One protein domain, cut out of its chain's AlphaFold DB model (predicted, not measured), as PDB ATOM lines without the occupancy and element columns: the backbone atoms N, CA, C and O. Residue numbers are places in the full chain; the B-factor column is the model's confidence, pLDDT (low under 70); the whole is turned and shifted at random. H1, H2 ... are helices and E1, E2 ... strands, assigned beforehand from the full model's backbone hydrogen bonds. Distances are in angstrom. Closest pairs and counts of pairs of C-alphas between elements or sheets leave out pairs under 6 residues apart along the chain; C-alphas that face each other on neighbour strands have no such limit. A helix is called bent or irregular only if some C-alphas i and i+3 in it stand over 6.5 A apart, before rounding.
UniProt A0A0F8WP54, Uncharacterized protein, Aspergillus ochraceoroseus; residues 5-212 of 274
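This is residues 5 to 212 of the 274 residues of an uncharacterized protein of Aspergillus ochraceoroseus (UniProt A0A0F8WP54). A seven-stranded sheet, curled like part of an open barrel, wraps round the short helix H3, while helix H2 packs on its other face, over E4. Towards one end of the long axis a small sheet of E3, E11 and E8 follows, E11 running on into E12 of the large sheet, and the hairpin E9 and E10 lies at that end too. The 208 printed residues hold, in order, E1 E2 E3 H1 H2 E4 E5 E6 H3 E7 E8 E9 E10 E11 E12; the class is mixed, helices and strands, with under half of the residues in these elements. The large sheet, E1 E2 E4 E12 E7 E5 E6, is mixed; the other two are antiparallel. The whole is compact, with a radius of gyration of the C-alphas of 17.3 A, and elongated, 59 by 38 by 33 A.

E1, residues 5 to 7, begins at C-alpha 5 (-6.163, -17.826, 1.039); E2 is 10 to 14, E3 35 to 38, H1 55 to 58. H2, 69 to 78, measures 13.9 A, and E4 is 82 to 87. E5, 97 to 105, measures 23.7 A and bends by 56 degrees at residue 100; E6 is 113 to 116. H3, 132 to 139, is irregular, but only just: C-alphas 134 and 137 are 6.52 A apart. E7, 144 to 151, measures 23.5 A. E8 is 162 to 166, E9 173 to 178, E10 181 to 186, E11 198 to 203. E12, 206 to 211, ends at C-alpha 211 (7.223, -7.920, 3.351).

In the large sheet, E1 and E2 form a hairpin (N 5 to O 12, 3.0 A). E4 is parallel to E2 (N 84 to O 11, 2.8 A) and to E12 (N 87 to O 207, 2.9 A). E7 is antiparallel to E12 (N 147 to O 208, 2.8 A) and to E5 (N 98 to O 150, 2.8 A); E5 and E6 form a hairpin (N 104 to O 113, 2.8 A). E6, H3 and E7 make a split strand-helix-strand unit, E5 between the two strands, with a left-handed crossover. H2 and H3 on opposite faces give three layers; C-alphas 73 and 83 are the closest of H2 and E4, 6.0 A. H1 and H2 only just touch, with 3 pairs of C-alphas within 8 A, Glu 55 and Ile 74 closest at 6.2 A. E11 is antiparallel to E3 (N 36 to O 200, 2.9 A) and E8 (N 162 to O 203, 2.8 A). E9 and E10 form a hairpin (N 178 to O 181, 2.8 A). In H2 every O i to N i+4 pair is within hydrogen-bond range, in H3 0 of 4, with 4 of 5 O i to N i+3 pairs; H1 is too short for an i+4 pair.

The C-alphas farthest apart, of Gly 108 and Ser 190, are 59.3 A apart. The printed part has no cut. The links E2 to E3, E3 to H1, E6 to H3 and E10 to E11 are long. Mean pLDDT of the printed part is 81.8; residues 30 to 32, 40 to 46, 78 to 81, 121 to 130 and 189 to 196 are under 70.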
ATOM      1  N   ASP A   5      -6.213 -17.385   2.431       80.25
ATOM      2  CA  ASP A   5      -6.163 -17.826   1.039       80.25
ATOM      3  C   ASP A   5      -6.398 -19.341   0.983       80.25
ATOM      4  O   ASP A   5      -5.919 -20.093   1.831       80.25
ATOM      5  N   SER A   6      -7.141 -19.806  -0.019       79.50
ATOM      6  CA  SER A   6      -7.381 -21.233  -0.254       79.50
ATOM      7  C   SER A   6      -6.711 -21.662  -1.551       79.50
ATOM      8  O   SER A   6      -6.973 -21.065  -2.599       79.50
ATOM      9  N   LEU A   7      -5.899 -22.717  -1.502       74.75
ATOM     10  CA  LEU A   7      -5.310 -23.319  -2.693       74.75
ATOM     11  C   LEU A   7      -5.464 -24.835  -2.633       74.75
ATOM     12  O   LEU A   7      -5.033 -25.483  -1.682       74.75
ATOM     13  N   SER A   8      -6.075 -25.399  -3.677       78.44
ATOM     14  CA  SER A   8      -6.450 -26.813  -3.715       78.44
ATOM     15  C   SER A   8      -7.361 -27.172  -2.529       78.44
ATOM     16  O   SER A   8      -8.450 -26.615  -2.421       78.44
ATOM     17  N   TRP A   9      -6.942 -28.077  -1.649       73.06
ATOM     18  CA  TRP A   9      -7.672 -28.523  -0.458       73.06
ATOM     19  C   TRP A   9      -7.150 -27.895   0.843       73.06
ATOM     20  O   TRP A   9      -7.662 -28.211   1.916       73.06
ATOM     21  N   PHE A  10      -6.169 -26.990   0.759       80.81
ATOM     22  CA  PHE A  10      -5.630 -26.283   1.917       80.81
ATOM     23  C   PHE A  10      -6.248 -24.903   2.085       80.81
ATOM     24  O   PHE A  10      -6.435 -24.156   1.119       80.81
ATOM     25  N   THR A  11      -6.490 -24.542   3.341       86.19
ATOM     26  CA  THR A  11      -6.841 -23.178   3.742       86.19
ATOM     27  C   THR A  11      -5.701 -22.594   4.559       86.19
ATOM     28  O   THR A  11      -5.438 -23.035   5.674       86.19
ATOM     29  N   PHE A  12      -5.024 -21.589   4.019       88.31
ATOM     30  CA  PHE A  12      -3.949 -20.881   4.700       88.31
ATOM     31  C   PHE A  12      -4.530 -19.699   5.458       88.31
ATOM     32  O   PHE A  12      -5.207 -18.857   4.867       88.31
ATOM     33  N   THR A  13      -4.261 -19.620   6.757       90.69
ATOM     34  CA  THR A  13      -4.876 -18.610   7.627       90.69
ATOM     35  C   THR A  13      -3.811 -17.838   8.387       90.69
ATOM     36  O   THR A  13      -2.984 -18.435   9.077       90.69
ATOM     37  N   ASN A  14      -3.841 -16.508   8.289       93.25
ATOM     38  CA  ASN A  14      -2.951 -15.648   9.055       93.25
ATOM     39  C   ASN A  14      -3.383 -15.649  10.525       93.25
ATOM     40  O   ASN A  14      -4.444 -15.128  10.868       93.25
ATOM     41  N   TRP A  15      -2.549 -16.196  11.401       94.25
ATOM     42  CA  TRP A  15      -2.740 -16.180  12.851       94.25
ATOM     43  C   TRP A  15      -2.260 -14.875  13.499       94.25
ATOM     44  O   TRP A  15      -2.403 -14.683  14.706       94.25
ATOM     45  N   GLY A  16      -1.768 -13.931  12.698       93.50
ATOM     46  CA  GLY A  16      -1.410 -12.580  13.104       93.50
ATOM     47  C   GLY A  16       0.100 -12.336  13.126       93.50
ATOM     48  O   GLY A  16       0.880 -13.161  12.645       93.50
ATOM     49  N   PRO A  17       0.535 -11.177  13.650       92.75
ATOM     50  CA  PRO A  17       1.945 -10.829  13.715       92.75
ATOM     51  C   PRO A  17       2.710 -11.738  14.681       92.75
ATOM     52  O   PRO A  17       2.306 -11.923  15.827       92.75
ATOM     53  N   LEU A  18       3.888 -12.196  14.257       92.00
ATOM     54  CA  LEU A  18       4.893 -12.795  15.131       92.00
ATOM     55  C   LEU A  18       6.158 -11.937  15.114       92.00
ATOM     56  O   LEU A  18       7.155 -12.240  14.459       92.00
ATOM     57  N   THR A  19       6.084 -10.809  15.815       84.25
ATOM     58  CA  THR A  19       7.144  -9.787  15.855       84.25
ATOM     59  C   THR A  19       8.057  -9.903  17.071       84.25
ATOM     60  O   THR A  19       9.067  -9.205  17.149       84.25
ATOM     61  N   THR A  20       7.726 -10.783  18.018       83.94
ATOM     62  CA  THR A  20       8.536 -11.057  19.210       83.94
ATOM     63  C   THR A  20       9.067 -12.490  19.173       83.94
ATOM     64  O   THR A  20       8.413 -13.363  18.596       83.94
ATOM     65  N   PRO A  21      10.248 -12.764  19.761       83.12
ATOM     66  CA  PRO A  21      10.765 -14.124  19.847       83.12
ATOM     67  C   PRO A  21       9.798 -15.023  20.622       83.12
ATOM     68  O   PRO A  21       9.569 -14.825  21.813       83.12
ATOM     69  N   TYR A  22       9.248 -16.025  19.944       90.19
ATOM     70  CA  TYR A  22       8.429 -17.050  20.578       90.19
ATOM     71  C   TYR A  22       9.311 -18.155  21.159       90.19
ATOM     72  O   TYR A  22      10.281 -18.586  20.533       90.19
ATOM     73  N   VAL A  23       8.958 -18.630  22.351       90.62
ATOM     74  CA  VAL A  23       9.573 -19.795  22.988       90.62
ATOM     75  C   VAL A  23       8.470 -20.822  23.182       90.62
ATOM     76  O   VAL A  23       7.522 -20.568  23.922       90.62
ATOM     77  N   ALA A  24       8.589 -21.963  22.508       86.75
ATOM     78  CA  ALA A  24       7.620 -23.037  22.664       86.75
ATOM     79  C   ALA A  24       7.644 -23.590  24.105       86.75
ATOM     80  O   ALA A  24       8.717 -23.640  24.719       86.75
ATOM     81  N   PRO A  25       6.495 -24.036  24.648       87.12
ATOM     82  CA  PRO A  25       6.446 -24.739  25.924       87.12
ATOM     83  C   PRO A  25       7.410 -25.934  25.967       87.12
ATOM     84  O   PRO A  25       7.662 -26.579  24.952       87.12
ATOM     85  N   ALA A  26       7.910 -26.290  27.155       81.94
ATOM     86  CA  ALA A  26       8.831 -27.423  27.310       81.94
ATOM     87  C   ALA A  26       8.223 -28.771  26.866       81.94
ATOM     88  O   ALA A  26       8.948 -29.666  26.439       81.94
ATOM     89  N   SER A  27       6.894 -28.909  26.912       80.19
ATOM     90  CA  SER A  27       6.174 -30.075  26.378       80.19
ATOM     91  C   SER A  27       6.356 -30.256  24.868       80.19
ATOM     92  O   SER A  27       6.232 -31.365  24.371       80.19
ATOM     93  N   CYS A  28       6.687 -29.190  24.141       81.69
ATOM     94  CA  CYS A  28       6.852 -29.181  22.687       81.69
ATOM     95  C   CYS A  28       8.254 -29.574  22.222       81.69
ATOM     96  O   CYS A  28       8.507 -29.719  21.027       81.69
ATOM     97  N   THR A  29       9.186 -29.696  23.165       71.50
ATOM     98  CA  THR A  29      10.579 -30.080  22.922       71.50
ATOM     99  C   THR A  29      10.960 -31.367  23.657       71.50
ATOM    100  O   THR A  29      12.083 -31.847  23.499       71.50
ATOM    101  N   GLY A  30      10.029 -31.952  24.423       66.06
ATOM    102  CA  GLY A  30      10.179 -33.259  25.055       66.06
ATOM    103  C   GLY A  30      10.235 -34.395  24.030       66.06
ATOM    104  O   GLY A  30       9.680 -34.313  22.938       66.06
ATOM    105  N   THR A  31      10.942 -35.474  24.365       66.00
ATOM    106  CA  THR A  31      10.980 -36.695  23.550       66.00
ATOM    107  C   THR A  31      10.697 -37.905  24.445       66.00
ATOM    108  O   THR A  31      11.370 -38.046  25.469       66.00
ATOM    109  N   PRO A  32       9.755 -38.795  24.081       69.19
ATOM    110  CA  PRO A  32       8.843 -38.695  22.937       69.19
ATOM    111  C   PRO A  32       7.648 -37.765  23.227       69.19
ATOM    112  O   PRO A  32       7.093 -37.772  24.323       69.19
ATOM    113  N   SER A  33       7.226 -36.972  22.245       76.50
ATOM    114  CA  SER A  33       5.986 -36.177  22.285       76.50
ATOM    115  C   SER A  33       5.360 -36.187  20.892       76.50
ATOM    116  O   SER A  33       6.101 -36.198  19.912       76.50
ATOM    117  N   PHE A  34       4.029 -36.245  20.780       86.56
ATOM    118  CA  PHE A  34       3.333 -36.249  19.483       86.56
ATOM    119  C   PHE A  34       3.861 -37.330  18.523       86.56
ATOM    120  O   PHE A  34       4.302 -37.043  17.405       86.56
ATOM    121  N   VAL A  35       3.902 -38.570  19.013       88.50
ATOM    122  CA  VAL A  35       4.468 -39.699  18.268       88.50
ATOM    123  C   VAL A  35       3.514 -40.151  17.182       88.50
ATOM    124  O   VAL A  35       2.372 -40.485  17.485       88.50
ATOM    125  N   ASP A  36       4.034 -40.284  15.969       86.25
ATOM    126  CA  ASP A  36       3.330 -40.891  14.851       86.25
ATOM    127  C   ASP A  36       4.107 -42.103  14.334       86.25
ATOM    128  O   ASP A  36       5.344 -42.145  14.350       86.25
ATOM    129  N   LEU A  37       3.361 -43.101  13.876       83.81
ATOM    130  CA  LEU A  37       3.865 -44.321  13.270       83.81
ATOM    131  C   LEU A  37       3.798 -44.198  11.746       83.81
ATOM    132  O   LEU A  37       2.804 -43.728  11.188       83.81
ATOM    133  N   GLY A  38       4.856 -44.648  11.086       78.81
ATOM    134  CA  GLY A  38       4.940 -44.795   9.635       78.81
ATOM    135  C   GLY A  38       5.648 -46.097   9.279       78.81
ATOM    136  O   GLY A  38       6.005 -46.884  10.158       78.81
ATOM    137  N   THR A  39       5.874 -46.336   7.994       74.88
ATOM    138  CA  THR A  39       6.622 -47.509   7.522       74.88
ATOM    139  C   THR A  39       8.085 -47.156   7.265       74.88
ATOM    140  O   THR A  39       8.444 -45.993   7.077       74.88
ATOM    141  N   ASN A  40       8.964 -48.160   7.239       67.12
ATOM    142  CA  ASN A  40      10.365 -47.946   6.872       67.12
ATOM    143  C   ASN A  40      10.564 -47.603   5.380       67.12
ATOM    144  O   ASN A  40      11.589 -47.021   5.025       67.12
ATOM    145  N   SER A  41       9.613 -47.976   4.520       60.88
ATOM    146  CA  SER A  41       9.592 -47.667   3.089       60.88
ATOM    147  C   SER A  41       9.157 -46.227   2.822       60.88
ATOM    148  O   SER A  41       9.583 -45.634   1.832       60.88
ATOM    149  N   GLU A  42       8.376 -45.645   3.735       63.78
ATOM    150  CA  GLU A  42       7.856 -44.280   3.668       63.78
ATOM    151  C   GLU A  42       8.035 -43.552   5.014       63.78
ATOM    152  O   GLU A  42       7.069 -43.070   5.607       63.78
ATOM    153  N   PRO A  43       9.277 -43.393   5.515       58.09
ATOM    154  CA  PRO A  43       9.527 -42.810   6.838       58.09
ATOM    155  C   PRO A  43       9.024 -41.361   6.970       58.09
ATOM    156  O   PRO A  43       8.868 -40.812   8.064       58.09
ATOM    157  N   LEU A  44       8.787 -40.733   5.821       59.97
ATOM    158  CA  LEU A  44       8.423 -39.338   5.641       59.97
ATOM    159  C   LEU A  44       6.909 -39.115   5.583       59.97
ATOM    160  O   LEU A  44       6.506 -37.958   5.518       59.97
ATOM    161  N   TYR A  45       6.109 -40.184   5.652       67.31
ATOM    162  CA  TYR A  45       4.655 -40.131   5.729       67.31
ATOM    163  C   TYR A  45       4.187 -40.714   7.066       67.31
ATOM    164  O   TYR A  45       4.392 -41.890   7.369       67.31
ATOM    165  N   ALA A  46       3.589 -39.869   7.904       65.00
ATOM    166  CA  ALA A  46       2.878 -40.320   9.091       65.00
ATOM    167  C   ALA A  46       1.591 -41.030   8.664       65.00
ATOM    168  O   ALA A  46       0.748 -40.429   8.001       65.00
ATOM    169  N   THR A  47       1.418 -42.291   9.048       70.81
ATOM    170  CA  THR A  47       0.188 -43.023   8.727       70.81
ATOM    171  C   THR A  47      -0.740 -43.104   9.935       70.81
ATOM    172  O   THR A  47      -1.956 -43.005   9.774       70.81
ATOM    173  N   TRP A  48      -0.188 -43.243  11.148       78.88
ATOM    174  CA  TRP A  48      -0.993 -43.419  12.361       78.88
ATOM    175  C   TRP A  48      -0.450 -42.634  13.558       78.88
ATOM    176  O   TRP A  48       0.597 -43.002  14.095       78.88
ATOM    177  N   PRO A  49      -1.155 -41.599  14.043       84.88
ATOM    178  CA  PRO A  49      -0.743 -40.887  15.242       84.88
ATOM    179  C   PRO A  49      -1.034 -41.715  16.499       84.88
ATOM    180  O   PRO A  49      -2.047 -42.405  16.584       84.88
ATOM    181  N   VAL A  50      -0.159 -41.668  17.501       87.44
ATOM    182  CA  VAL A  50      -0.377 -42.326  18.806       87.44
ATOM    183  C   VAL A  50      -1.331 -41.506  19.683       87.44
ATOM    184  O   VAL A  50      -2.120 -42.041  20.475       87.44
ATOM    185  N   GLU A  51      -1.281 -40.186  19.531       85.38
ATOM    186  CA  GLU A  51      -2.211 -39.246  20.142       85.38
ATOM    187  C   GLU A  51      -3.393 -38.999  19.197       85.38
ATOM    188  O   GLU A  51      -3.216 -38.655  18.036       85.38
ATOM    189  N   CYS A  52      -4.626 -39.172  19.681       82.44
ATOM    190  CA  CYS A  52      -5.821 -39.118  18.820       82.44
ATOM    191  C   CYS A  52      -6.307 -37.689  18.549       82.44
ATOM    192  O   CYS A  52      -7.378 -37.490  17.981       82.44
ATOM    193  N   THR A  53      -5.552 -36.698  19.016       80.88
ATOM    194  CA  THR A  53      -5.909 -35.286  18.984       80.88
ATOM    195  C   THR A  53      -4.688 -34.477  18.594       80.88
ATOM    196  O   THR A  53      -3.610 -34.685  19.145       80.88
ATOM    197  N   VAL A  54      -4.877 -33.495  17.720       78.88
ATOM    198  CA  VAL A  54      -3.817 -32.562  17.309       78.88
ATOM    199  C   VAL A  54      -3.658 -31.371  18.261       78.88
ATOM    200  O   VAL A  54      -2.725 -30.593  18.106       78.88
ATOM    201  N   GLU A  55      -4.540 -31.224  19.256       82.69
ATOM    202  CA  GLU A  55      -4.575 -30.081  20.183       82.69
ATOM    203  C   GLU A  55      -3.225 -29.838  20.862       82.69
ATOM    204  O   GLU A  55      -2.712 -28.720  20.837       82.69
ATOM    205  N   GLY A  56      -2.607 -30.893  21.401       82.62
ATOM    206  CA  GLY A  56      -1.292 -30.785  22.025       82.62
ATOM    207  C   GLY A  56      -0.230 -30.269  21.047       82.62
ATOM    208  O   GLY A  56       0.537 -29.374  21.397       82.62
ATOM    209  N   ARG A  57      -0.241 -30.746  19.797       85.06
ATOM    210  CA  ARG A  57       0.704 -30.327  18.750       85.06
ATOM    211  C   ARG A  57       0.452 -28.881  18.307       85.06
ATOM    212  O   ARG A  57       1.402 -28.117  18.156       85.06
ATOM    213  N   LEU A  58      -0.808 -28.473  18.148       85.94
ATOM    214  CA  LEU A  58      -1.181 -27.094  17.801       85.94
ATOM    215  C   LEU A  58      -0.877 -26.104  18.932       85.94
ATOM    216  O   LEU A  58      -0.492 -24.970  18.658       85.94
ATOM    217  N   SER A  59      -0.969 -26.536  20.194       86.00
ATOM    218  CA  SER A  59      -0.614 -25.714  21.362       86.00
ATOM    219  C   SER A  59       0.870 -25.328  21.416       86.00
ATOM    220  O   SER A  59       1.262 -24.444  22.176       86.00
ATOM    221  N   CYS A  60       1.701 -25.968  20.589       88.75
ATOM    222  CA  CYS A  60       3.112 -25.646  20.448       88.75
ATOM    223  C   CYS A  60       3.404 -24.506  19.479       88.75
ATOM    224  O   CYS A  60       4.536 -24.011  19.454       88.75
ATOM    225  N   LEU A  61       2.421 -24.081  18.690       90.88
ATOM    226  CA  LEU A  61       2.540 -22.930  17.809       90.88
ATOM    227  C   LEU A  61       2.307 -21.628  18.595       90.88
ATOM    228  O   LEU A  61       1.630 -21.644  19.625       90.88
ATOM    229  N   PRO A  62       2.856 -20.488  18.134       92.06
ATOM    230  CA  PRO A  62       2.527 -19.195  18.721       92.06
ATOM    231  C   PRO A  62       1.010 -18.959  18.801       92.06
ATOM    232  O   PRO A  62       0.247 -19.358  17.925       92.06
ATOM    233  N   THR A  63       0.553 -18.292  19.859       90.88
ATOM    234  CA  THR A  63      -0.880 -18.038  20.042       90.88
ATOM    235  C   THR A  63      -1.414 -17.124  18.932       90.88
ATOM    236  O   THR A  63      -0.816 -16.071  18.686       90.88
ATOM    237  N   PRO A  64      -2.532 -17.478  18.272       92.44
ATOM    238  CA  PRO A  64      -3.144 -16.608  17.281       92.44
ATOM    239  C   PRO A  64      -3.694 -15.325  17.910       92.44
ATOM    240  O   PRO A  64      -4.110 -15.298  19.067       92.44
ATOM    241  N   THR A  65      -3.745 -14.257  17.117       92.25
ATOM    242  CA  THR A  65      -4.365 -12.983  17.512       92.25
ATOM    243  C   THR A  65      -5.880 -13.118  17.651       92.25
ATOM    244  O   THR A  65      -6.473 -12.505  18.537       92.25
ATOM    245  N   ASP A  66      -6.507 -13.928  16.792       91.12
ATOM    246  CA  ASP A  66      -7.903 -14.328  16.960       91.12
ATOM    247  C   ASP A  66      -7.982 -15.487  17.974       91.12
ATOM    248  O   ASP A  66      -7.474 -16.577  17.688       91.12
ATOM    249  N   PRO A  67      -8.635 -15.299  19.137       87.44
ATOM    250  CA  PRO A  67      -8.740 -16.337  20.160       87.44
ATOM    251  C   PRO A  67      -9.511 -17.582  19.696       87.44
ATOM    252  O   PRO A  67      -9.392 -18.634  20.322       87.44
ATOM    253  N   LEU A  68     -10.294 -17.496  18.616       88.31
ATOM    254  CA  LEU A  68     -11.057 -18.619  18.068       88.31
ATOM    255  C   LEU A  68     -10.300 -19.396  16.982       88.31
ATOM    256  O   LEU A  68     -10.740 -20.484  16.600       88.31
ATOM    257  N   ALA A  69      -9.164 -18.890  16.494       88.38
ATOM    258  CA  ALA A  69      -8.446 -19.510  15.381       88.38
ATOM    259  C   ALA A  69      -7.865 -20.887  15.742       88.38
ATOM    260  O   ALA A  69      -7.957 -21.811  14.937       88.38
ATOM    261  N   LEU A  70      -7.343 -21.058  16.963       86.06
ATOM    262  CA  LEU A  70      -6.835 -22.354  17.431       86.06
ATOM    263  C   LEU A  70      -7.958 -23.396  17.507       86.06
ATOM    264  O   LEU A  70      -7.818 -24.499  16.988       86.06
ATOM    265  N   GLN A  71      -9.096 -23.028  18.103       85.94
ATOM    266  CA  GLN A  71     -10.254 -23.919  18.189       85.94
ATOM    267  C   GLN A  71     -10.782 -24.286  16.799       85.94
ATOM    268  O   GLN A  71     -11.128 -25.440  16.554       85.94
ATOM    269  N   SER A  72     -10.809 -23.318  15.882       84.75
ATOM    270  CA  SER A  72     -11.217 -23.540  14.495       84.75
ATOM    271  C   SER A  72     -10.273 -24.506  13.782       84.75
ATOM    272  O   SER A  72     -10.747 -25.417  13.112       84.75
ATOM    273  N   ALA A  73      -8.958 -24.366  13.972       83.25
ATOM    274  CA  ALA A  73      -7.972 -25.291  13.419       83.25
ATOM    275  C   ALA A  73      -8.157 -26.714  13.957       83.25
ATOM    276  O   ALA A  73      -8.276 -27.644  13.167       83.25
ATOM    277  N   ILE A  74      -8.321 -26.873  15.275       81.06
ATOM    278  CA  ILE A  74      -8.608 -28.175  15.902       81.06
ATOM    279  C   ILE A  74      -9.866 -28.813  15.298       81.06
ATOM    280  O   ILE A  74      -9.875 -30.003  14.990       81.06
ATOM    281  N   THR A  75     -10.939 -28.037  15.125       82.38
ATOM    282  CA  THR A  75     -12.196 -28.534  14.553       82.38
ATOM    283  C   THR A  75     -12.048 -28.919  13.081       82.38
ATOM    284  O   THR A  75     -12.551 -29.968  12.681       82.38
ATOM    285  N   VAL A  76     -11.361 -28.102  12.281       78.00
ATOM    286  CA  VAL A  76     -11.139 -28.369  10.853       78.00
ATOM    287  C   VAL A  76     -10.268 -29.609  10.674       78.00
ATOM    288  O   VAL A  76     -10.691 -30.531   9.977       78.00
ATOM    289  N   ASP A  77      -9.130 -29.696  11.361       72.81
ATOM    290  CA  ASP A  77      -8.234 -30.855  11.284       72.81
ATOM    291  C   ASP A  77      -8.925 -32.128  11.794       72.81
ATOM    292  O   ASP A  77      -8.852 -33.184  11.165       72.81
ATOM    293  N   GLY A  78      -9.701 -32.025  12.881       66.62
ATOM    294  CA  GLY A  78     -10.511 -33.129  13.403       66.62
ATOM    295  C   GLY A  78     -11.588 -33.636  12.433       66.62
ATOM    296  O   GLY A  78     -12.048 -34.767  12.569       66.62
ATOM    297  N   SER A  79     -11.973 -32.827  11.442       62.66
ATOM    298  CA  SER A  79     -12.911 -33.200  10.374       62.66
ATOM    299  C   SER A  79     -12.229 -33.676   9.081       62.66
ATOM    300  O   SER A  79     -12.912 -33.915   8.086       62.66
ATOM    301  N   GLY A  80     -10.898 -33.825   9.084       63.31
ATOM    302  CA  GLY A  80     -10.110 -34.153   7.891       63.31
ATOM    303  C   GLY A  80      -9.907 -32.966   6.945       63.31
ATOM    304  O   GLY A  80      -9.583 -33.159   5.777       63.31
ATOM    305  N   GLY A  81     -10.146 -31.742   7.422       62.50
ATOM    306  CA  GLY A  81      -9.747 -30.529   6.725       62.50
ATOM    307  C   GLY A  81      -8.256 -30.249   6.903       62.50
ATOM    308  O   GLY A  81      -7.581 -30.886   7.706       62.50
ATOM    309  N   HIS A  82      -7.745 -29.289   6.135       75.94
ATOM    310  CA  HIS A  82      -6.318 -28.985   6.102       75.94
ATOM    311  C   HIS A  82      -6.092 -27.480   6.231       75.94
ATOM    312  O   HIS A  82      -5.932 -26.753   5.243       75.94
ATOM    313  N   LEU A  83      -6.148 -27.001   7.475       82.38
ATOM    314  CA  LEU A  83      -5.906 -25.601   7.803       82.38
ATOM    315  C   LEU A  83      -4.426 -25.401   8.123       82.38
ATOM    316  O   LEU A  83      -3.878 -26.029   9.021       82.38
ATOM    317  N   ILE A  84      -3.776 -24.487   7.406       87.19
ATOM    318  CA  ILE A  84      -2.352 -24.200   7.563       87.19
ATOM    319  C   ILE A  84      -2.174 -22.808   8.170       87.19
ATOM    320  O   ILE A  84      -2.422 -21.802   7.493       87.19
ATOM    321  N   PRO A  85      -1.757 -22.711   9.440       90.94
ATOM    322  CA  PRO A  85      -1.520 -21.424  10.066       90.94
ATOM    323  C   PRO A  85      -0.205 -20.808   9.590       90.94
ATOM    324  O   PRO A  85       0.824 -21.478   9.524       90.94
ATOM    325  N   PHE A  86      -0.213 -19.508   9.314       92.69
ATOM    326  CA  PHE A  86       1.004 -18.728   9.094       92.69
ATOM    327  C   PHE A  86       0.949 -17.413   9.866       92.69
ATOM    328  O   PHE A  86      -0.121 -16.964  10.265       92.69
ATOM    329  N   TYR A  87       2.102 -16.781  10.068       94.19
ATOM    330  CA  TYR A  87       2.215 -15.532  10.817       94.19
ATOM    331  C   TYR A  87       2.751 -14.428   9.922       94.19
ATOM    332  O   TYR A  87       3.843 -14.550   9.363       94.19
ATOM    333  N   SER A  88       1.990 -13.344   9.799       93.31
ATOM    334  CA  SER A  88       2.374 -12.172   9.021       93.31
ATOM    335  C   SER A  88       1.970 -10.871   9.727       93.31
ATOM    336  O   SER A  88       0.790 -10.709  10.061       93.31
ATOM    337  N   PRO A  89       2.908  -9.920   9.921       92.12
ATOM    338  CA  PRO A  89       4.343 -10.050   9.660       92.12
ATOM    339  C   PRO A  89       5.036 -11.002  10.651       92.12
ATOM    340  O   PRO A  89       4.811 -10.925  11.859       92.12
ATOM    341  N   GLY A  90       5.931 -11.851  10.148       89.00
ATOM    342  CA  GLY A  90       6.817 -12.704  10.939       89.00
ATOM    343  C   GLY A  90       8.157 -12.894  10.231       89.00
ATOM    344  O   GLY A  90       8.188 -13.110   9.022       89.00
ATOM    345  N   MET A  91       9.274 -12.783  10.956       76.56
ATOM    346  CA  MET A  91      10.612 -12.775  10.329       76.56
ATOM    347  C   MET A  91      11.671 -13.634  11.028       76.56
ATOM    348  O   MET A  91      12.721 -13.886  10.441       76.56
ATOM    349  N   VAL A  92      11.430 -14.085  12.262       88.94
ATOM    350  CA  VAL A  92      12.404 -14.871  13.034       88.94
ATOM    351  C   VAL A  92      11.759 -16.166  13.497       88.94
ATOM    352  O   VAL A  92      10.690 -16.138  14.108       88.94
ATOM    353  N   CYS A  93      12.417 -17.295  13.221       92.25
ATOM    354  CA  CYS A  93      11.995 -18.579  13.764       92.25
ATOM    355  C   CYS A  93      11.941 -18.539  15.300       92.25
ATOM    356  O   CYS A  93      12.728 -17.819  15.923       92.25
ATOM    357  N   PRO A  94      11.055 -19.329  15.928       91.50
ATOM    358  CA  PRO A  94      11.031 -19.458  17.378       91.50
ATOM    359  C   PRO A  94      12.395 -19.831  17.977       91.50
ATOM    360  O   PRO A  94      13.236 -20.459  17.332       91.50
ATOM    361  N   SER A  95      12.610 -19.493  19.245       90.75
ATOM    362  CA  SER A  95      13.817 -19.891  19.970       90.75
ATOM    363  C   SER A  95      13.950 -21.416  20.008       90.75
ATOM    364  O   SER A  95      12.993 -22.124  20.326       90.75
ATOM    365  N   GLY A  96      15.135 -21.930  19.671       88.88
ATOM    366  CA  GLY A  96      15.393 -23.370  19.547       88.88
ATOM    367  C   GLY A  96      14.936 -23.985  18.218       88.88
ATOM    368  O   GLY A  96      15.129 -25.185  18.009       88.88
ATOM    369  N   TRP A  97      14.379 -23.191  17.301       91.94
ATOM    370  CA  TRP A  97      13.960 -23.620  15.968       91.94
ATOM    371  C   TRP A  97      14.920 -23.071  14.908       91.94
ATOM    372  O   TRP A  97      15.522 -22.013  15.077       91.94
ATOM    373  N   LYS A  98      15.063 -23.802  13.802       93.38
ATOM    374  CA  LYS A  98      15.902 -23.442  12.657       93.38
ATOM    375  C   LYS A  98      15.053 -23.236  11.408       93.38
ATOM    376  O   LYS A  98      14.026 -23.895  11.228       93.38
ATOM    377  N   THR A  99      15.531 -22.370  10.522       95.00
ATOM    378  CA  THR A  99      14.989 -22.227   9.171       95.00
ATOM    379  C   THR A  99      15.307 -23.471   8.354       95.00
ATOM    380  O   THR A  99      16.468 -23.869   8.255       95.00
ATOM    381  N   LEU A 100      14.285 -24.070   7.747       93.19
ATOM    382  CA  LEU A 100      14.436 -25.208   6.840       93.19
ATOM    383  C   LEU A 100      14.188 -24.862   5.376       93.19
ATOM    384  O   LEU A 100      14.586 -25.621   4.498       93.19
ATOM    385  N   GLY A 101      13.548 -23.734   5.096       92.62
ATOM    386  CA  GLY A 101      13.287 -23.291   3.738       92.62
ATOM    387  C   GLY A 101      12.955 -21.813   3.690       92.62
ATOM    388  O   GLY A 101      12.443 -21.240   4.656       92.62
ATOM    389  N   VAL A 102      13.263 -21.213   2.546       93.62
ATOM    390  CA  VAL A 102      12.941 -19.820   2.240       93.62
ATOM    391  C   VAL A 102      12.351 -19.759   0.843       93.62
ATOM    392  O   VAL A 102      12.901 -20.363  -0.080       93.62
ATOM    393  N   ALA A 103      11.250 -19.033   0.700       93.25
ATOM    394  CA  ALA A 103      10.684 -18.685  -0.590       93.25
ATOM    395  C   ALA A 103      10.485 -17.177  -0.676       93.25
ATOM    396  O   ALA A 103      10.162 -16.537   0.319       93.25
ATOM    397  N   SER A 104      10.688 -16.593  -1.850       93.50
ATOM    398  CA  SER A 104      10.495 -15.160  -2.051       93.50
ATOM    399  C   SER A 104       9.890 -14.869  -3.412       93.50
ATOM    400  O   SER A 104      10.262 -15.496  -4.407       93.50
ATOM    401  N   ARG A 105       8.977 -13.898  -3.461       92.44
ATOM    402  CA  ARG A 105       8.442 -13.357  -4.711       92.44
ATOM    403  C   ARG A 105       9.008 -11.953  -4.933       92.44
ATOM    404  O   ARG A 105       8.607 -11.021  -4.231       92.44
ATOM    405  N   PRO A 106       9.946 -11.777  -5.879       88.50
ATOM    406  CA  PRO A 106      10.514 -10.470  -6.187       88.50
ATOM    407  C   PRO A 106       9.460  -9.428  -6.613       88.50
ATOM    408  O   PRO A 106       8.358  -9.771  -7.049       88.50
ATOM    409  N   PRO A 107       9.767  -8.122  -6.497       87.75
ATOM    410  CA  PRO A 107       8.904  -7.072  -7.030       87.75
ATOM    411  C   PRO A 107       8.730  -7.200  -8.546       87.75
ATOM    412  O   PRO A 107       9.708  -7.338  -9.276       87.75
ATOM    413  N   GLY A 108       7.491  -7.059  -9.020       81.31
ATOM    414  CA  GLY A 108       7.188  -6.980 -10.452       81.31
ATOM    415  C   GLY A 108       7.299  -8.304 -11.212       81.31
ATOM    416  O   GLY A 108       7.304  -8.276 -12.440       81.31
ATOM    417  N   THR A 109       7.386  -9.442 -10.514       80.31
ATOM    418  CA  THR A 109       7.413 -10.776 -11.126       80.31
ATOM    419  C   THR A 109       6.210 -11.613 -10.701       80.31
ATOM    420  O   THR A 109       5.716 -11.527  -9.572       80.31
ATOM    421  N   ASP A 110       5.773 -12.485 -11.608       82.44
ATOM    422  CA  ASP A 110       4.798 -13.544 -11.315       82.44
ATOM    423  C   ASP A 110       5.451 -14.873 -10.937       82.44
ATOM    424  O   ASP A 110       4.773 -15.841 -10.614       82.44
ATOM    425  N   THR A 111       6.780 -14.905 -10.934       88.12
ATOM    426  CA  THR A 111       7.580 -16.036 -10.481       88.12
ATOM    427  C   THR A 111       8.093 -15.802  -9.066       88.12
ATOM    428  O   THR A 111       8.363 -14.665  -8.662       88.12
ATOM    429  N   TRP A 112       8.255 -16.895  -8.326       90.25
ATOM    430  CA  TRP A 112       8.925 -16.930  -7.031       90.25
ATOM    431  C   TRP A 112      10.228 -17.730  -7.129       90.25
ATOM    432  O   TRP A 112      10.486 -18.444  -8.096       90.25
ATOM    433  N   THR A 113      11.061 -17.584  -6.108       92.19
ATOM    434  CA  THR A 113      12.233 -18.422  -5.857       92.19
ATOM    435  C   THR A 113      12.000 -19.193  -4.572       92.19
ATOM    436  O   THR A 113      11.346 -18.686  -3.663       92.19
ATOM    437  N   GLU A 114      12.523 -20.409  -4.480       91.19
ATOM    438  CA  GLU A 114      12.353 -21.267  -3.311       91.19
ATOM    439  C   GLU A 114      13.589 -22.129  -3.079       91.19
ATOM    440  O   GLU A 114      14.325 -22.465  -4.007       91.19
ATOM    441  N   THR A 115      13.834 -22.458  -1.816       90.81
ATOM    442  CA  THR A 115      14.953 -23.289  -1.376       90.81
ATOM    443  C   THR A 115      14.554 -24.132  -0.172       90.81
ATOM    444  O   THR A 115      13.634 -23.785   0.582       90.81
ATOM    445  N   GLY A 116      15.284 -25.228   0.040       89.44
ATOM    446  CA  GLY A 116      15.110 -26.095   1.200       89.44
ATOM    447  C   GLY A 116      13.728 -26.741   1.215       89.44
ATOM    448  O   GLY A 116      13.270 -27.252   0.195       89.44
ATOM    449  N   ALA A 117      13.056 -26.690   2.363       88.88
ATOM    450  CA  ALA A 117      11.751 -27.307   2.570       88.88
ATOM    451  C   ALA A 117      10.688 -26.867   1.549       88.88
ATOM    452  O   ALA A 117       9.907 -27.701   1.120       88.88
ATOM    453  N   PHE A 118      10.693 -25.615   1.077       88.38
ATOM    454  CA  PHE A 118       9.733 -25.172   0.053       88.38
ATOM    455  C   PHE A 118       9.932 -25.842  -1.313       88.38
ATOM    456  O   PHE A 118       8.963 -25.992  -2.046       88.38
ATOM    457  N   SER A 119      11.155 -26.288  -1.616       84.94
ATOM    458  CA  SER A 119      11.511 -26.987  -2.860       84.94
ATOM    459  C   SER A 119      11.441 -28.515  -2.754       84.94
ATOM    460  O   SER A 119      11.806 -29.215  -3.699       84.94
ATOM    461  N   LEU A 120      11.039 -29.059  -1.598       75.62
ATOM    462  CA  LEU A 120      10.899 -30.503  -1.439       75.62
ATOM    463  C   LEU A 120       9.732 -30.992  -2.286       75.62
ATOM    464  O   LEU A 120       8.599 -30.576  -2.085       75.62
ATOM    465  N   ILE A 121      10.014 -31.900  -3.212       66.94
ATOM    466  CA  ILE A 121       9.001 -32.572  -4.019       66.94
ATOM    467  C   ILE A 121       8.977 -34.029  -3.563       66.94
ATOM    468  O   ILE A 121      10.012 -34.698  -3.574       66.94
ATOM    469  N   GLY A 122       7.810 -34.528  -3.158       60.06
ATOM    470  CA  GLY A 122       7.638 -35.952  -2.878       60.06
ATOM    471  C   GLY A 122       7.812 -36.760  -4.168       60.06
ATOM    472  O   GLY A 122       7.102 -36.534  -5.143       60.06
ATOM    473  N   THR A 123       8.758 -37.698  -4.203       49.41
ATOM    474  CA  THR A 123       9.067 -38.501  -5.403       49.41
ATOM    475  C   THR A 123       8.185 -39.746  -5.560       49.41
ATOM    476  O   THR A 123       8.557 -40.656  -6.300       49.41
ATOM    477  N   GLN A 124       7.047 -39.847  -4.862       51.00
ATOM    478  CA  GLN A 124       6.259 -41.083  -4.846       51.00
ATOM    479  C   GLN A 124       5.147 -41.166  -5.910       51.00
ATOM    480  O   GLN A 124       4.521 -40.153  -6.226       51.00
ATOM    481  N   PRO A 125       4.844 -42.376  -6.439       42.12
ATOM    482  CA  PRO A 125       3.929 -42.576  -7.568       42.12
ATOM    483  C   PRO A 125       2.440 -42.792  -7.197       42.12
ATOM    484  O   PRO A 125       1.686 -43.317  -8.014       42.12
ATOM    485  N   ALA A 126       1.983 -42.418  -5.999       42.44
ATOM    486  CA  ALA A 126       0.574 -42.542  -5.582       42.44
ATOM    487  C   ALA A 126      -0.194 -41.211  -5.794       42.44
ATOM    488  O   ALA A 126       0.454 -40.162  -5.810       42.44
ATOM    489  N   PRO A 127      -1.535 -41.211  -6.001       43.34
ATOM    490  CA  PRO A 127      -2.276 -40.026  -6.444       43.34
ATOM    491  C   PRO A 127      -2.059 -38.864  -5.471       43.34
ATOM    492  O   PRO A 127      -2.366 -38.946  -4.287       43.34
ATOM    493  N   HIS A 128      -1.440 -37.819  -6.007       47.28
ATOM    494  CA  HIS A 128      -0.675 -36.822  -5.278       47.28
ATOM    495  C   HIS A 128      -1.519 -35.981  -4.314       47.28
ATOM    496  O   HIS A 128      -2.443 -35.282  -4.733       47.28
ATOM    497  N   PHE A 129      -1.120 -35.962  -3.043       53.16
ATOM    498  CA  PHE A 129      -1.452 -34.884  -2.123       53.16
ATOM    499  C   PHE A 129      -0.357 -33.816  -2.267       53.16
ATOM    500  O   PHE A 129       0.783 -34.087  -1.891       53.16
ATOM    501  N   PRO A 130      -0.619 -32.641  -2.871       56.78
ATOM    502  CA  PRO A 130       0.340 -31.543  -2.841       56.78
ATOM    503  C   PRO A 130       0.715 -31.206  -1.399       56.78
ATOM    504  O   PRO A 130      -0.137 -31.226  -0.515       56.78
ATOM    505  N   LEU A 131       1.986 -30.901  -1.153       72.44
ATOM    506  CA  LEU A 131       2.429 -30.587   0.199       72.44
ATOM    507  C   LEU A 131       2.061 -29.143   0.494       72.44
ATOM    508  O   LEU A 131       2.353 -28.249  -0.304       72.44
ATOM    509  N   ALA A 132       1.442 -28.908   1.648       73.19
ATOM    510  CA  ALA A 132       0.965 -27.582   2.025       73.19
ATOM    511  C   ALA A 132       2.078 -26.525   1.942       73.19
ATOM    512  O   ALA A 132       1.856 -25.402   1.490       73.19
ATOM    513  N   HIS A 133       3.311 -26.901   2.299       79.56
ATOM    514  CA  HIS A 133       4.454 -26.005   2.197       79.56
ATOM    515  C   HIS A 133       4.798 -25.629   0.747       79.56
ATOM    516  O   HIS A 133       5.108 -24.469   0.519       79.56
ATOM    517  N   ASN A 134       4.671 -26.513  -0.252       81.69
ATOM    518  CA  ASN A 134       4.959 -26.168  -1.660       81.69
ATOM    519  C   ASN A 134       3.942 -25.183  -2.265       81.69
ATOM    520  O   ASN A 134       4.153 -24.628  -3.345       81.69
ATOM    521  N   MET A 135       2.810 -24.981  -1.596       85.00
ATOM    522  CA  MET A 135       1.764 -24.064  -2.038       85.00
ATOM    523  C   MET A 135       1.975 -22.637  -1.547       85.00
ATOM    524  O   MET A 135       1.610 -21.697  -2.247       85.00
ATOM    525  N   ILE A 136       2.609 -22.457  -0.387       88.31
ATOM    526  CA  ILE A 136       2.854 -21.133   0.202       88.31
ATOM    527  C   ILE A 136       3.587 -20.180  -0.755       88.31
ATOM    528  O   ILE A 136       3.140 -19.038  -0.873       88.31
ATOM    529  N   PRO A 137       4.641 -20.594  -1.493       88.75
ATOM    530  CA  PRO A 137       5.315 -19.707  -2.440       88.75
ATOM    531  C   PRO A 137       4.388 -19.112  -3.515       88.75
ATOM    532  O   PRO A 137       4.577 -17.968  -3.925       88.75
ATOM    533  N   GLN A 138       3.345 -19.848  -3.919       87.88
ATOM    534  CA  GLN A 138       2.360 -19.419  -4.923       87.88
ATOM    535  C   GLN A 138       1.417 -18.330  -4.390       87.88
ATOM    536  O   GLN A 138       0.837 -17.569  -5.164       87.88
ATOM    537  N   LEU A 139       1.264 -18.260  -3.066       89.56
ATOM    538  CA  LEU A 139       0.386 -17.324  -2.362       89.56
ATOM    539  C   LEU A 139       1.106 -16.034  -1.947       89.56
ATOM    540  O   LEU A 139       0.479 -15.104  -1.430       89.56
ATOM    541  N   LEU A 140       2.418 -15.954  -2.188       91.19
ATOM    542  CA  LEU A 140       3.195 -14.754  -1.921       91.19
ATOM    543  C   LEU A 140       2.774 -13.620  -2.853       91.19
ATOM    544  O   LEU A 140       2.663 -13.779  -4.071       91.19
ATOM    545  N   GLU A 141       2.586 -12.443  -2.272       90.44
ATOM    546  CA  GLU A 141       2.455 -11.193  -3.012       90.44
ATOM    547  C   GLU A 141       3.839 -10.686  -3.437       90.44
ATOM    548  O   GLU A 141       4.858 -11.063  -2.846       90.44
ATOM    549  N   PRO A 142       3.925  -9.831  -4.474       89.94
ATOM    550  CA  PRO A 142       5.189  -9.209  -4.838       89.94
ATOM    551  C   PRO A 142       5.835  -8.533  -3.628       89.94
ATOM    552  O   PRO A 142       5.189  -7.755  -2.927       89.94
ATOM    553  N   ARG A 143       7.137  -8.772  -3.443       90.81
ATOM    554  CA  ARG A 143       7.956  -8.308  -2.310       90.81
ATOM    555  C   ARG A 143       7.715  -9.057  -1.006       90.81
ATOM    556  O   ARG A 143       8.122  -8.560   0.041       90.81
ATOM    557  N   GLU A 144       7.131 -10.242  -1.025       92.44
ATOM    558  CA  GLU A 144       7.047 -11.074   0.172       92.44
ATOM    559  C   GLU A 144       8.088 -12.184   0.203       92.44
ATOM    560  O   GLU A 144       8.600 -12.651  -0.817       92.44
ATOM    561  N   THR A 145       8.414 -12.597   1.421       93.38
ATOM    562  CA  THR A 145       9.274 -13.735   1.714       93.38
ATOM    563  C   THR A 145       8.592 -14.607   2.754       93.38
ATOM    564  O   THR A 145       8.121 -14.100   3.772       93.38
ATOM    565  N   ALA A 146       8.543 -15.908   2.481       93.56
ATOM    566  CA  ALA A 146       8.141 -16.938   3.421       93.56
ATOM    567  C   ALA A 146       9.363 -17.647   4.003       93.56
ATOM    568  O   ALA A 146      10.331 -17.943   3.297       93.56
ATOM    569  N   VAL A 147       9.267 -17.996   5.276       94.31
ATOM    570  CA  VAL A 147      10.215 -18.840   5.996       94.31
ATOM    571  C   VAL A 147       9.438 -19.976   6.645       94.31
ATOM    572  O   VAL A 147       8.380 -19.755   7.229       94.31
ATOM    573  N   ILE A 148       9.973 -21.189   6.556       93.50
ATOM    574  CA  ILE A 148       9.462 -22.354   7.281       93.50
ATOM    575  C   ILE A 148      10.460 -22.759   8.362       93.50
ATOM    576  O   ILE A 148      11.654 -22.943   8.099       93.50
ATOM    577  N   CYS A 149       9.960 -22.877   9.588       93.88
ATOM    578  CA  CYS A 149      10.749 -23.137  10.782       93.88
ATOM    579  C   CYS A 149      10.362 -24.472  11.417       93.88
ATOM    580  O   CYS A 149       9.176 -24.770  11.556       93.88
ATOM    581  N   CYS A 150      11.360 -25.216  11.895       92.56
ATOM    582  CA  CYS A 150      11.182 -26.443  12.679       92.56
ATOM    583  C   CYS A 150      12.084 -26.453  13.912       92.56
ATOM    584  O   CYS A 150      13.131 -25.798  13.879       92.56
ATOM    585  N   PRO A 151      11.770 -27.238  14.962       91.44
ATOM    586  CA  PRO A 151      12.707 -27.484  16.053       91.44
ATOM    587  C   PRO A 151      14.082 -27.899  15.516       91.44
ATOM    588  O   PRO A 151      14.188 -28.644  14.540       91.44
ATOM    589  N   SER A 152      15.160 -27.413  16.133       91.50
ATOM    590  CA  SER A 152      16.509 -27.562  15.561       91.50
ATOM    591  C   SER A 152      16.963 -29.019  15.414       91.50
ATOM    592  O   SER A 152      17.759 -29.328  14.524       91.50
ATOM    593  N   SER A 153      16.430 -29.920  16.242       88.75
ATOM    594  CA  SER A 153      16.679 -31.368  16.216       88.75
ATOM    595  C   SER A 153      15.879 -32.132  15.152       88.75
ATOM    596  O   SER A 153      16.060 -33.341  15.019       88.75
ATOM    597  N   MET A 154      15.001 -31.455  14.407       89.88
ATOM    598  CA  MET A 154      14.087 -32.066  13.442       89.88
ATOM    599  C   MET A 154      14.438 -31.719  11.992       89.88
ATOM    600  O   MET A 154      15.196 -30.782  11.706       89.88
ATOM    601  N   SER A 155      13.853 -32.491  11.082       88.19
ATOM    602  CA  SER A 155      13.892 -32.311   9.628       88.19
ATOM    603  C   SER A 155      12.474 -32.132   9.084       88.19
ATOM    604  O   SER A 155      11.512 -32.463   9.766       88.19
ATOM    605  N   MET A 156      12.332 -31.609   7.865       85.81
ATOM    606  CA  MET A 156      11.030 -31.515   7.194       85.81
ATOM    607  C   MET A 156      10.664 -32.867   6.581       85.81
ATOM    608  O   MET A 156      11.473 -33.443   5.851       85.81
ATOM    609  N   GLY A 157       9.471 -33.366   6.890       78.12
ATOM    610  CA  GLY A 157       8.873 -34.547   6.279       78.12
ATOM    611  C   GLY A 157       8.171 -34.215   4.964       78.12
ATOM    612  O   GLY A 157       7.868 -33.056   4.671       78.12
ATOM    613  N   PHE A 158       7.895 -35.242   4.159       74.56
ATOM    614  CA  PHE A 158       7.080 -35.080   2.953       74.56
ATOM    615  C   PHE A 158       5.590 -34.972   3.275       74.56
ATOM    616  O   PHE A 158       4.821 -34.638   2.399       74.56
ATOM    617  N   ASP A 159       5.169 -35.195   4.511       72.12
ATOM    618  CA  ASP A 159       3.835 -34.865   5.016       72.12
ATOM    619  C   ASP A 159       3.664 -33.367   5.343       72.12
ATOM    620  O   ASP A 159       2.558 -32.909   5.617       72.12
ATOM    621  N   GLY A 160       4.744 -32.580   5.269       78.69
ATOM    622  CA  GLY A 160       4.735 -31.160   5.616       78.69
ATOM    623  C   GLY A 160       4.811 -30.883   7.115       78.69
ATOM    624  O   GLY A 160       4.605 -29.740   7.524       78.69
ATOM    625  N   GLU A 161       5.150 -31.893   7.915       84.00
ATOM    626  CA  GLU A 161       5.441 -31.756   9.336       84.00
ATOM    627  C   GLU A 161       6.949 -31.837   9.612       84.00
ATOM    628  O   GLU A 161       7.731 -32.458   8.888       84.00
ATOM    629  N   CYS A 162       7.391 -31.199  10.693       88.50
ATOM    630  CA  CYS A 162       8.726 -31.412  11.232       88.50
ATOM    631  C   CYS A 162       8.765 -32.775  11.923       88.50
ATOM    632  O   CYS A 162       7.892 -33.058  12.740       88.50
ATOM    633  N   TYR A 163       9.792 -33.587  11.683       87.81
ATOM    634  CA  TYR A 163       9.921 -34.887  12.334       87.81
ATOM    635  C   TYR A 163      11.336 -35.181  12.842       87.81
ATOM    636  O   TYR A 163      12.336 -34.640  12.357       87.81
ATOM    637  N   SER A 164      11.415 -36.085  13.818       88.50
ATOM    638  CA  SER A 164      12.642 -36.765  14.235       88.50
ATOM    639  C   SER A 164      12.346 -38.235  14.516       88.50
ATOM    640  O   SER A 164      11.395 -38.552  15.235       88.50
ATOM    641  N   LEU A 165      13.136 -39.136  13.927       86.81
ATOM    642  CA  LEU A 165      12.961 -40.576  14.105       86.81
ATOM    643  C   LEU A 165      13.274 -40.983  15.546       86.81
ATOM    644  O   LEU A 165      14.272 -40.555  16.125       86.81
ATOM    645  N   LEU A 166      12.442 -41.858  16.101       86.31
ATOM    646  CA  LEU A 166      12.670 -42.471  17.399       86.31
ATOM    647  C   LEU A 166      13.440 -43.783  17.191       86.31
ATOM    648  O   LEU A 166      12.873 -44.737  16.659       86.31
ATOM    649  N   PRO A 167      14.716 -43.871  17.615       81.56
ATOM    650  CA  PRO A 167      15.531 -45.071  17.402       81.56
ATOM    651  C   PRO A 167      15.018 -46.278  18.198       81.56
ATOM    652  O   PRO A 167      15.277 -47.421  17.838       81.56
ATOM    653  N   SER A 168      14.287 -46.023  19.284       81.50
ATOM    654  CA  SER A 168      13.604 -47.035  20.078       81.50
ATOM    655  C   SER A 168      12.253 -46.495  20.528       81.50
ATOM    656  O   SER A 168      12.192 -45.467  21.207       81.50
ATOM    657  N   TYR A 169      11.178 -47.195  20.184       83.44
ATOM    658  CA  TYR A 169       9.828 -46.892  20.645       83.44
ATOM    659  C   TYR A 169       9.021 -48.186  20.732       83.44
ATOM    660  O   TYR A 169       9.041 -48.995  19.806       83.44
ATOM    661  N   THR A 170       8.329 -48.402  21.851       85.06
ATOM    662  CA  THR A 170       7.468 -49.581  22.010       85.06
ATOM    663  C   THR A 170       6.081 -49.257  21.481       85.06
ATOM    664  O   THR A 170       5.295 -48.575  22.138       85.06
ATOM    665  N   ILE A 171       5.787 -49.752  20.283       82.12
ATOM    666  CA  ILE A 171       4.474 -49.617  19.657       82.12
ATOM    667  C   ILE A 171       3.482 -50.501  20.417       82.12
ATOM    668  O   ILE A 171       3.704 -51.697  20.582       82.12
ATOM    669  N   SER A 172       2.397 -49.902  20.895       84.12
ATOM    670  CA  SER A 172       1.330 -50.614  21.619       84.12
ATOM    671  C   SER A 172      -0.058 -50.075  21.301       84.12
ATOM    672  O   SER A 172      -1.041 -50.808  21.375       84.12
ATOM    673  N   THR A 173      -0.152 -48.807  20.902       87.62
ATOM    674  CA  THR A 173      -1.406 -48.166  20.518       87.62
ATOM    675  C   THR A 173      -1.188 -47.194  19.374       87.62
ATOM    676  O   THR A 173      -0.136 -46.563  19.306       87.62
ATOM    677  N   ALA A 174      -2.213 -47.006  18.552       87.06
ATOM    678  CA  ALA A 174      -2.302 -45.889  17.622       87.06
ATOM    679  C   ALA A 174      -3.762 -45.486  17.417       87.06
ATOM    680  O   ALA A 174      -4.683 -46.202  17.813       87.06
ATOM    681  N   CYS A 175      -3.979 -44.330  16.817       86.56
ATOM    682  CA  CYS A 175      -5.296 -43.801  16.534       86.56
ATOM    683  C   CYS A 175      -5.677 -44.084  15.085       86.56
ATOM    684  O   CYS A 175      -4.860 -43.985  14.169       86.56
ATOM    685  N   ALA A 176      -6.938 -44.449  14.890       78.38
ATOM    686  CA  ALA A 176      -7.516 -44.730  13.589       78.38
ATOM    687  C   ALA A 176      -8.896 -44.083  13.494       78.38
ATOM    688  O   ALA A 176      -9.616 -43.985  14.489       78.38
ATOM    689  N   VAL A 177      -9.278 -43.670  12.290       74.62
ATOM    690  CA  VAL A 177     -10.631 -43.182  12.016       74.62
ATOM    691  C   VAL A 177     -11.473 -44.354  11.526       74.62
ATOM    692  O   VAL A 177     -11.205 -44.925  10.472       74.62
ATOM    693  N   VAL A 178     -12.502 -44.718  12.289       74.06
ATOM    694  CA  VAL A 178     -13.459 -45.778  11.950       74.06
ATOM    695  C   VAL A 178     -14.851 -45.165  11.890       74.06
ATOM    696  O   VAL A 178     -15.328 -44.600  12.872       74.06
ATOM    697  N   ASN A 179     -15.507 -45.255  10.729       78.75
ATOM    698  CA  ASN A 179     -16.840 -44.684  10.489       78.75
ATOM    699  C   ASN A 179     -16.951 -43.196  10.887       78.75
ATOM    700  O   ASN A 179     -17.941 -42.774  11.479       78.75
ATOM    701  N   GLY A 180     -15.910 -42.407  10.603       71.50
ATOM    702  CA  GLY A 180     -15.860 -40.977  10.935       71.50
ATOM    703  C   GLY A 180     -15.608 -40.665  12.415       71.50
ATOM    704  O   GLY A 180     -15.637 -39.501  12.793       71.50
ATOM    705  N   SER A 181     -15.354 -41.674  13.252       75.81
ATOM    706  CA  SER A 181     -14.968 -41.498  14.654       75.81
ATOM    707  C   SER A 181     -13.508 -41.882  14.864       75.81
ATOM    708  O   SER A 181     -13.081 -42.960  14.449       75.81
ATOM    709  N   THR A 182     -12.745 -41.027  15.541       82.12
ATOM    710  CA  THR A 182     -11.371 -41.349  15.940       82.12
ATOM    711  C   THR A 182     -11.390 -42.264  17.159       82.12
ATOM    712  O   THR A 182     -11.917 -41.903  18.211       82.12
ATOM    713  N   ILE A 183     -10.797 -43.447  17.028       82.88
ATOM    714  CA  ILE A 183     -10.648 -44.424  18.106       82.88
ATOM    715  C   ILE A 183      -9.171 -44.692  18.377       82.88
ATOM    716  O   ILE A 183      -8.343 -44.651  17.467       82.88
ATOM    717  N   ARG A 184      -8.841 -45.020  19.628       89.19
ATOM    718  CA  ARG A 184      -7.527 -45.558  19.988       89.19
ATOM    719  C   ARG A 184      -7.560 -47.079  19.856       89.19
ATOM    720  O   ARG A 184      -8.259 -47.747  20.614       89.19
ATOM    721  N   ALA A 185      -6.801 -47.612  18.910       84.62
ATOM    722  CA  ALA A 185      -6.605 -49.039  18.712       84.62
ATOM    723  C   ALA A 185      -5.386 -49.533  19.503       84.62
ATOM    724  O   ALA A 185      -4.384 -48.828  19.632       84.62
ATOM    725  N   THR A 186      -5.474 -50.759  20.021       85.75
ATOM    726  CA  THR A 186      -4.310 -51.490  20.542       85.75
ATOM    727  C   THR A 186      -3.681 -52.256  19.386       85.75
ATOM    728  O   THR A 186      -4.399 -52.913  18.640       85.75
ATOM    729  N   ILE A 187      -2.363 -52.160  19.239       78.00
ATOM    730  CA  ILE A 187      -1.599 -52.870  18.213       78.00
ATOM    731  C   ILE A 187      -0.937 -54.058  18.900       78.00
ATOM    732  O   ILE A 187      -0.074 -53.865  19.761       78.00
ATOM    733  N   ALA A 188      -1.341 -55.284  18.559       72.88
ATOM    734  CA  ALA A 188      -0.629 -56.449  19.056       72.88
ATOM    735  C   ALA A 188       0.729 -56.554  18.340       72.88
ATOM    736  O   ALA A 188       0.826 -56.226  17.157       72.88
ATOM    737  N   PRO A 189       1.784 -57.072  18.994       68.56
ATOM    738  CA  PRO A 189       3.072 -57.288  18.332       68.56
ATOM    739  C   PRO A 189       2.974 -58.149  17.062       68.56
ATOM    740  O   PRO A 189       3.770 -57.980  16.147       68.56
ATOM    741  N   SER A 190       1.987 -59.050  16.993       64.75
ATOM    742  CA  SER A 190       1.682 -59.870  15.813       64.75
ATOM    743  C   SER A 190       1.085 -59.087  14.641       64.75
ATOM    744  O   SER A 190       1.190 -59.544  13.507       64.75
ATOM    745  N   ASP A 191       0.462 -57.936  14.908       63.81
ATOM    746  CA  ASP A 191      -0.169 -57.075  13.899       63.81
ATOM    747  C   ASP A 191       0.852 -56.146  13.227       63.81
ATOM    748  O   ASP A 191       0.577 -55.555  12.184       63.81
ATOM    749  N   ILE A 192       2.056 -56.043  13.799       67.00
ATOM    750  CA  ILE A 192       3.214 -55.394  13.185       67.00
ATOM    751  C   ILE A 192       3.779 -56.367  12.141       67.00
ATOM    752  O   ILE A 192       4.780 -57.050  12.358       67.00
ATOM    753  N   THR A 193       3.089 -56.499  11.008       58.09
ATOM    754  CA  THR A 193       3.596 -57.263   9.860       58.09
ATOM    755  C   THR A 193       4.835 -56.577   9.267       58.09
ATOM    756  O   THR A 193       5.089 -55.405   9.530       58.09
ATOM    757  N   SER A 194       5.619 -57.319   8.481       51.78
ATOM    758  CA  SER A 194       7.013 -57.102   8.032       51.78
ATOM    759  C   SER A 194       7.463 -55.739   7.456       51.78
ATOM    760  O   SER A 194       8.622 -55.634   7.062       51.78
ATOM    761  N   ASP A 195       6.635 -54.697   7.435       55.50
ATOM    762  CA  ASP A 195       6.989 -53.357   6.929       55.50
ATOM    763  C   ASP A 195       7.789 -52.506   7.935       55.50
ATOM    764  O   ASP A 195       7.955 -51.304   7.735       55.50
ATOM    765  N   ASN A 196       8.304 -53.124   9.011       69.69
ATOM    766  CA  ASN A 196       9.085 -52.495  10.084       69.69
ATOM    767  C   ASN A 196       8.542 -51.105  10.434       69.69
ATOM    768  O   ASN A 196       9.152 -50.095  10.078       69.69
ATOM    769  N   LEU A 197       7.383 -51.061  11.102       77.38
ATOM    770  CA  LEU A 197       6.828 -49.800  11.588       77.38
ATOM    771  C   LEU A 197       7.907 -49.016  12.335       77.38
ATOM    772  O   LEU A 197       8.545 -49.527  13.258       77.38
ATOM    773  N   ILE A 198       8.085 -47.766  11.935       81.31
ATOM    774  CA  ILE A 198       8.970 -46.830  12.608       81.31
ATOM    775  C   ILE A 198       8.129 -45.799  13.342       81.31
ATOM    776  O   ILE A 198       7.014 -45.474  12.936       81.31
ATOM    777  N   ALA A 199       8.688 -45.258  14.415       86.62
ATOM    778  CA  ALA A 199       8.077 -44.170  15.153       86.62
ATOM    779  C   ALA A 199       8.880 -42.887  14.938       86.62
ATOM    780  O   ALA A 199      10.113 -42.907  14.888       86.62
ATOM    781  N   ALA A 200       8.184 -41.762  14.847       86.88
ATOM    782  CA  ALA A 200       8.786 -40.442  14.793       86.88
ATOM    783  C   ALA A 200       8.036 -39.491  15.723       86.88
ATOM    784  O   ALA A 200       6.820 -39.559  15.852       86.88
ATOM    785  N   THR A 201       8.767 -38.588  16.369       88.50
ATOM    786  CA  THR A 201       8.177 -37.394  16.995       88.50
ATOM    787  C   THR A 201       7.839 -36.419  15.875       88.50
ATOM    788  O   THR A 201       8.726 -36.152  15.058       88.50
ATOM    789  N   ARG A 202       6.608 -35.894  15.830       86.12
ATOM    790  CA  ARG A 202       6.172 -34.942  14.795       86.12
ATOM    791  C   ARG A 202       5.602 -33.651  15.358       86.12
ATOM    792  O   ARG A 202       4.960 -33.630  16.401       86.12
ATOM    793  N   MET A 203       5.852 -32.558  14.654       87.25
ATOM    794  CA  MET A 203       5.498 -31.202  15.058       87.25
ATOM    795  C   MET A 203       5.060 -30.393  13.845       87.25
ATOM    796  O   MET A 203       5.685 -30.475  12.789       87.25
ATOM    797  N   PHE A 204       4.050 -29.540  14.009       89.12
ATOM    798  CA  PHE A 204       3.716 -28.585  12.959       89.12
ATOM    799  C   PHE A 204       4.854 -27.570  12.782       89.12
ATOM    800  O   PHE A 204       5.380 -27.056  13.777       89.12
ATOM    801  N   PRO A 205       5.246 -27.257  11.537       91.31
ATOM    802  CA  PRO A 205       6.171 -26.169  11.289       91.31
ATOM    803  C   PRO A 205       5.514 -24.821  11.584       91.31
ATOM    804  O   PRO A 205       4.296 -24.661  11.528       91.31
ATOM    805  N   VAL A 206       6.350 -23.818  11.839       93.50
ATOM    806  CA  VAL A 206       5.912 -22.422  11.886       93.50
ATOM    807  C   VAL A 206       6.207 -21.781  10.536       93.50
ATOM    808  O   VAL A 206       7.364 -21.715  10.117       93.50
ATOM    809  N   TYR A 207       5.160 -21.293   9.874       94.12
ATOM    810  CA  TYR A 207       5.265 -20.526   8.636       94.12
ATOM    811  C   TYR A 207       5.247 -19.033   8.941       94.12
ATOM    812  O   TYR A 207       4.303 -18.524   9.542       94.12
ATOM    813  N   LEU A 208       6.283 -18.320   8.520       94.56
ATOM    814  CA  LEU A 208       6.420 -16.882   8.709       94.56
ATOM    815  C   LEU A 208       6.408 -16.199   7.354       94.56
ATOM    816  O   LEU A 208       7.105 -16.646   6.449       94.56
ATOM    817  N   VAL A 209       5.656 -15.114   7.222       94.44
ATOM    818  CA  VAL A 209       5.635 -14.289   6.016       94.44
ATOM    819  C   VAL A 209       5.956 -12.856   6.405       94.44
ATOM    820  O   VAL A 209       5.406 -12.318   7.365       94.44
ATOM    821  N   HIS A 210       6.834 -12.209   5.648       92.38
ATOM    822  CA  HIS A 210       7.082 -10.784   5.807       92.38
ATOM    823  C   HIS A 210       7.208 -10.083   4.463       92.38
ATOM    824  O   HIS A 210       7.643 -10.657   3.464       92.38
ATOM    825  N   GLN A 211       6.884  -8.793   4.463       87.56
ATOM    826  CA  GLN A 211       7.223  -7.920   3.351       87.56
ATOM    827  C   GLN A 211       8.712  -7.572   3.423       87.56
ATOM    828  O   GLN A 211       9.233  -7.117   4.446       87.56
ATOM    829  N   THR A 212       9.418  -7.775   2.319       72.69
ATOM    830  CA  THR A 212      10.744  -7.209   2.098       72.69
ATOM    831  C   THR A 212      10.577  -5.735   1.720       72.69
ATOM    832  O   THR A 212      10.103  -5.362   0.641       72.69
TER     833      THR A 212